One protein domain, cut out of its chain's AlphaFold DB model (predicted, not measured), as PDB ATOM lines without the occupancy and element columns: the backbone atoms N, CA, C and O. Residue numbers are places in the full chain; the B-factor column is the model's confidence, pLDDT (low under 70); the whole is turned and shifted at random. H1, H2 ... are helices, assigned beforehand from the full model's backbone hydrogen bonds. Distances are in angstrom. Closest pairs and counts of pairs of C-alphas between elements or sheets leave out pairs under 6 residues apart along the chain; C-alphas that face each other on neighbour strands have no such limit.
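AT A GLANCE: This is residues 401 to 443 of the 822 residues of an uncharacterized protein of Sorangium cellulosum (UniProt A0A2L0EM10). One long helix, H1, makes nearly the whole length of this rod, and a short helix, H2, turns off its far end to make a corner, like a small hook on a long shaft. The printed part has 43 residues with two named helices, H1 then H2, and no named strand; the class is all helix. It is extended, with a radius of gyration of the C-alphas of 17.2 A and spans of 53 by 14 by 7 A.

HOW THE PARTS SIT: H1, residues 401 to 434, stands free over residues 401 to 427. H2, residues 436 to 443, touches H1 only at the corner by their tight link of one residue, and H1 takes part with residues 431 to 433 alone. The closest C-alphas of the two are those of Ile 432 and Ala 439, 5.2 A apart. Their lines stand at a steep tilt of 64 degrees, opposite ways. Each O i to N i+4 pair of H2 is within hydrogen-bond range, and 29 of 30 in H1.

IN THESE COORDINATES: H1 measures 49.4 A from C-alpha 401 at (10.166, -24.881, 59.983) to C-alpha 434 at (42.114, 0.895, 32.502). H2 measures 10.5 A and ends with C-alpha 443 at (39.053, -8.512, 21.194).

THE WHOLE: The two C-alphas farthest apart are those of Asp 401 and Ala 437, 53.4 A. The printed part has no cut. The mean pLDDT of the printed part is 91.8, and no printed residue is under 70.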
ATOM      1  N   ASP A 401       9.509 -26.116  59.536       89.12
ATOM      2  CA  ASP A 401      10.166 -24.881  59.983       89.12
ATOM      3  C   ASP A 401      11.689 -24.935  59.785       89.12
ATOM      4  O   ASP A 401      12.289 -24.007  59.240       89.12
ATOM      5  N   ALA A 402      12.324 -26.060  60.130       90.44
ATOM      6  CA  ALA A 402      13.756 -26.248  59.895       90.44
ATOM      7  C   ALA A 402      14.078 -26.377  58.395       90.44
ATOM      8  O   ALA A 402      15.113 -25.881  57.943       90.44
ATOM      9  N   ALA A 403      13.186 -26.973  57.594       91.94
ATOM     10  CA  ALA A 403      13.310 -26.959  56.138       91.94
ATOM     11  C   ALA A 403      13.233 -25.527  55.574       91.94
ATOM     12  O   ALA A 403      14.024 -25.178  54.693       91.94
ATOM     13  N   ALA A 404      12.348 -24.675  56.106       91.06
ATOM     14  CA  ALA A 404      12.263 -23.265  55.729       91.06
ATOM     15  C   ALA A 404      13.545 -22.489  56.089       91.06
ATOM     16  O   ALA A 404      14.076 -21.778  55.232       91.06
ATOM     17  N   ASP A 405      14.099 -22.678  57.291       91.31
ATOM     18  CA  ASP A 405      15.367 -22.057  57.711       91.31
ATOM     19  C   ASP A 405      16.561 -22.509  56.847       91.31
ATOM     20  O   ASP A 405      17.381 -21.685  56.423       91.31
ATOM     21  N   VAL A 406      16.650 -23.803  56.509       92.56
ATOM     22  CA  VAL A 406      17.695 -24.328  55.610       92.56
ATOM     23  C   VAL A 406      17.556 -23.741  54.200       92.56
ATOM     24  O   VAL A 406      18.551 -23.294  53.619       92.56
ATOM     25  N   LEU A 407      16.340 -23.672  53.652       92.06
ATOM     26  CA  LEU A 407      16.083 -23.072  52.336       92.06
ATOM     27  C   LEU A 407      16.354 -21.557  52.323       92.06
ATOM     28  O   LEU A 407      16.911 -21.041  51.345       92.06
ATOM     29  N   ALA A 408      16.048 -20.846  53.411       91.31
ATOM     30  CA  ALA A 408      16.412 -19.441  53.589       91.31
ATOM     31  C   ALA A 408      17.941 -19.262  53.623       91.31
ATOM     32  O   ALA A 408      18.480 -18.401  52.919       91.31
ATOM     33  N   GLY A 409      18.659 -20.121  54.355       93.88
ATOM     34  CA  GLY A 409      20.124 -20.146  54.399       93.88
ATOM     35  C   GLY A 409      20.763 -20.365  53.022       93.88
ATOM     36  O   GLY A 409      21.639 -19.594  52.616       93.88
ATOM     37  N   ILE A 410      20.278 -21.357  52.266       91.56
ATOM     38  CA  ILE A 410      20.713 -21.637  50.885       91.56
ATOM     39  C   ILE A 410      20.438 -20.431  49.972       91.56
ATOM     40  O   ILE A 410      21.318 -20.009  49.219       91.56
ATOM     41  N   THR A 411      19.256 -19.819  50.081       90.62
ATOM     42  CA  THR A 411      18.869 -18.637  49.289       90.62
ATOM     43  C   THR A 411      19.777 -17.439  49.575       90.62
ATOM     44  O   THR A 411      20.282 -16.802  48.646       90.62
ATOM     45  N   VAL A 412      20.070 -17.157  50.849       92.50
ATOM     46  CA  VAL A 412      21.001 -16.089  51.256       92.50
ATOM     47  C   VAL A 412      22.427 -16.371  50.767       92.50
ATOM     48  O   VAL A 412      23.104 -15.448  50.304       92.50
ATOM     49  N   ALA A 413      22.888 -17.623  50.807       89.19
ATOM     50  CA  ALA A 413      24.192 -18.012  50.268       89.19
ATOM     51  C   ALA A 413      24.269 -17.825  48.740       89.19
ATOM     52  O   ALA A 413      25.227 -17.227  48.241       89.19
ATOM     53  N   ALA A 414      23.239 -18.242  47.999       89.38
ATOM     54  CA  ALA A 414      23.150 -18.062  46.549       89.38
ATOM     55  C   ALA A 414      23.096 -16.576  46.141       89.38
ATOM     56  O   ALA A 414      23.759 -16.168  45.185       89.38
ATOM     57  N   LEU A 415      22.366 -15.741  46.891       91.81
ATOM     58  CA  LEU A 415      22.338 -14.290  46.682       91.81
ATOM     59  C   LEU A 415      23.701 -13.639  46.965       91.81
ATOM     60  O   LEU A 415      24.138 -12.791  46.186       91.81
ATOM     61  N   ARG A 416      24.415 -14.069  48.016       94.25
ATOM     62  CA  ARG A 416      25.791 -13.615  48.298       94.25
ATOM     63  C   ARG A 416      26.772 -14.030  47.200       94.25
ATOM     64  O   ARG A 416      27.560 -13.189  46.774       94.25
ATOM     65  N   ARG A 417      26.689 -15.266  46.688       93.00
ATOM     66  CA  ARG A 417      27.492 -15.728  45.538       93.00
ATOM     67  C   ARG A 417      27.227 -14.861  44.302       93.00
ATOM     68  O   ARG A 417      28.169 -14.293  43.758       93.00
ATOM     69  N   ARG A 418      25.959 -14.641  43.933       92.12
ATOM     70  CA  ARG A 418      25.579 -13.759  42.809       92.12
ATOM     71  C   ARG A 418      26.025 -12.304  43.001       92.12
ATOM     72  O   ARG A 418      26.354 -11.635  42.023       92.12
ATOM     73  N   ALA A 419      26.052 -11.792  44.233       91.31
ATOM     74  CA  ALA A 419      26.578 -10.458  44.533       91.31
ATOM     75  C   ALA A 419      28.111 -10.387  44.375       91.31
ATOM     76  O   ALA A 419      28.617  -9.428  43.792       91.31
ATOM     77  N   ALA A 420      28.840 -11.415  44.821       92.56
ATOM     78  CA  ALA A 420      30.284 -11.527  44.617       92.56
ATOM     79  C   ALA A 420      30.644 -11.668  43.127       92.56
ATOM     80  O   ALA A 420      31.508 -10.945  42.640       92.56
ATOM     81  N   GLU A 421      29.923 -12.506  42.375       93.94
ATOM     82  CA  GLU A 421      30.078 -12.664  40.920       93.94
ATOM     83  C   GLU A 421      29.804 -11.350  40.168       93.94
ATOM     84  O   GLU A 421      30.539 -11.001  39.243       93.94
ATOM     85  N   ARG A 422      28.796 -10.569  40.586       94.75
ATOM     86  CA  ARG A 422      28.558  -9.216  40.050       94.75
ATOM     87  C   ARG A 422      29.699  -8.251  40.378       94.75
ATOM     88  O   ARG A 422      30.094  -7.498  39.495       94.75
ATOM     89  N   LYS A 423      30.252  -8.285  41.598       94.06
ATOM     90  CA  LYS A 423      31.401  -7.443  41.979       94.06
ATOM     91  C   LYS A 423      32.669  -7.821  41.201       94.06
ATOM     92  O   LYS A 423      33.370  -6.928  40.742       94.06
ATOM     93  N   ALA A 424      32.926  -9.113  40.997       93.31
ATOM     94  CA  ALA A 424      34.046  -9.598  40.189       93.31
ATOM     95  C   ALA A 424      33.908  -9.184  38.713       93.31
ATOM     96  O   ALA A 424      34.857  -8.672  38.129       93.31
ATOM     97  N   ARG A 425      32.705  -9.308  38.128       95.00
ATOM     98  CA  ARG A 425      32.427  -8.811  36.768       95.00
ATOM     99  C   ARG A 425      32.568  -7.292  36.653       95.00
ATOM    100  O   ARG A 425      33.041  -6.825  35.629       95.00
ATOM    101  N   ALA A 426      32.180  -6.533  37.679       93.81
ATOM    102  CA  ALA A 426      32.399  -5.088  37.705       93.81
ATOM    103  C   ALA A 426      33.898  -4.746  37.743       93.81
ATOM    104  O   ALA A 426      34.330  -3.912  36.959       93.81
ATOM    105  N   HIS A 427      34.697  -5.436  38.569       94.19
ATOM    106  CA  HIS A 427      36.154  -5.256  38.602       94.19
ATOM    107  C   HIS A 427      36.786  -5.524  37.235       94.19
ATOM    108  O   HIS A 427      37.429  -4.639  36.686       94.19
ATOM    109  N   ALA A 428      36.503  -6.688  36.639       92.25
ATOM    110  CA  ALA A 428      37.020  -7.052  35.321       92.25
ATOM    111  C   ALA A 428      36.600  -6.061  34.215       92.25
ATOM    112  O   ALA A 428      37.342  -5.849  33.262       92.25
ATOM    113  N   LEU A 429      35.425  -5.428  34.329       94.50
ATOM    114  CA  LEU A 429      34.979  -4.397  33.387       94.50
ATOM    115  C   LEU A 429      35.653  -3.035  33.594       94.50
ATOM    116  O   LEU A 429      35.793  -2.314  32.613       94.50
ATOM    117  N   GLU A 430      36.072  -2.669  34.808       94.50
ATOM    118  CA  GLU A 430      36.934  -1.493  35.009       94.50
ATOM    119  C   GLU A 430      38.372  -1.786  34.561       94.50
ATOM    120  O   GLU A 430      38.969  -0.976  33.863       94.50
ATOM    121  N   GLU A 431      38.883  -2.982  34.849       93.31
ATOM    122  CA  GLU A 431      40.205  -3.477  34.443       93.31
ATOM    123  C   GLU A 431      40.380  -3.454  32.909       93.31
ATOM    124  O   GLU A 431      41.371  -2.936  32.396       93.31
ATOM    125  N   ILE A 432      39.346  -3.873  32.163       94.44
ATOM    126  CA  ILE A 432      39.254  -3.762  30.691       94.44
ATOM    127  C   ILE A 432      39.200  -2.302  30.188       94.44
ATOM    128  O   ILE A 432      39.527  -2.055  29.027       94.44
ATOM    129  N   LYS A 433      38.784  -1.322  31.006       92.44
ATOM    130  CA  LYS A 433      38.849   0.109  30.636       92.44
ATOM    131  C   LYS A 433      40.211   0.721  30.941       92.44
ATOM    132  O   LYS A 433      40.648   1.592  30.195       92.44
ATOM    133  N   THR A 434      40.838   0.325  32.049       93.69
ATOM    134  CA  THR A 434      42.114   0.895  32.502       93.69
ATOM    135  C   THR A 434      43.314   0.330  31.751       93.69
ATOM    136  O   THR A 434      44.293   1.050  31.582       93.69
ATOM    137  N   ASP A 435      43.244  -0.921  31.280       95.38
ATOM    138  CA  ASP A 435      44.337  -1.574  30.555       95.38
ATOM    139  C   ASP A 435      43.984  -1.835  29.065       95.38
ATOM    140  O   ASP A 435      43.155  -2.702  28.749       95.38
ATOM    141  N   PRO A 436      44.632  -1.132  28.110       88.56
ATOM    142  CA  PRO A 436      44.394  -1.336  26.683       88.56
ATOM    143  C   PRO A 436      44.918  -2.684  26.150       88.56
ATOM    144  O   PRO A 436      44.402  -3.173  25.141       88.56
ATOM    145  N   ALA A 437      45.900  -3.318  26.799       89.75
ATOM    146  CA  ALA A 437      46.407  -4.639  26.424       89.75
ATOM    147  C   ALA A 437      45.415  -5.752  26.804       89.75
ATOM    148  O   ALA A 437      45.194  -6.679  26.013       89.75
ATOM    149  N   VAL A 438      44.734  -5.624  27.950       90.06
ATOM    150  CA  VAL A 438      43.612  -6.508  28.322       90.06
ATOM    151  C   VAL A 438      42.453  -6.338  27.331       90.06
ATOM    152  O   VAL A 438      41.929  -7.330  26.814       90.06
ATOM    153  N   ALA A 439      42.110  -5.098  26.962       89.81
ATOM    154  CA  ALA A 439      41.077  -4.818  25.959       89.81
ATOM    155  C   ALA A 439      41.407  -5.397  24.563       89.81
ATOM    156  O   ALA A 439      40.532  -5.964  23.898       89.81
ATOM    157  N   LEU A 440      42.665  -5.298  24.115       88.81
ATOM    158  CA  LEU A 440      43.142  -5.909  22.866       88.81
ATOM    159  C   LEU A 440      43.095  -7.442  22.914       88.81
ATOM    160  O   LEU A 440      42.688  -8.079  21.937       88.81
ATOM    161  N   SER A 441      43.452  -8.036  24.051       88.00
ATOM    162  CA  SER A 441      43.421  -9.488  24.258       88.00
ATOM    163  C   SER A 441      41.991 -10.034  24.223       88.00
ATOM    164  O   SER A 441      41.717 -10.994  23.499       88.00
ATOM    165  N   ALA A 442      41.046  -9.363  24.890       84.31
ATOM    166  CA  ALA A 442      39.624  -9.705  24.840       84.31
ATOM    167  C   ALA A 442      39.053  -9.636  23.408       84.31
ATOM    168  O   ALA A 442      38.334 -10.542  22.981       84.31
ATOM    169  N   ARG A 443      39.429  -8.613  22.620       84.62
ATOM    170  CA  ARG A 443      39.053  -8.512  21.194       84.62
ATOM    171  C   ARG A 443      39.631  -9.656  20.352       84.62
ATOM    172  O   ARG A 443      38.906 -10.225  19.537       84.62
TER     173      ARG A 443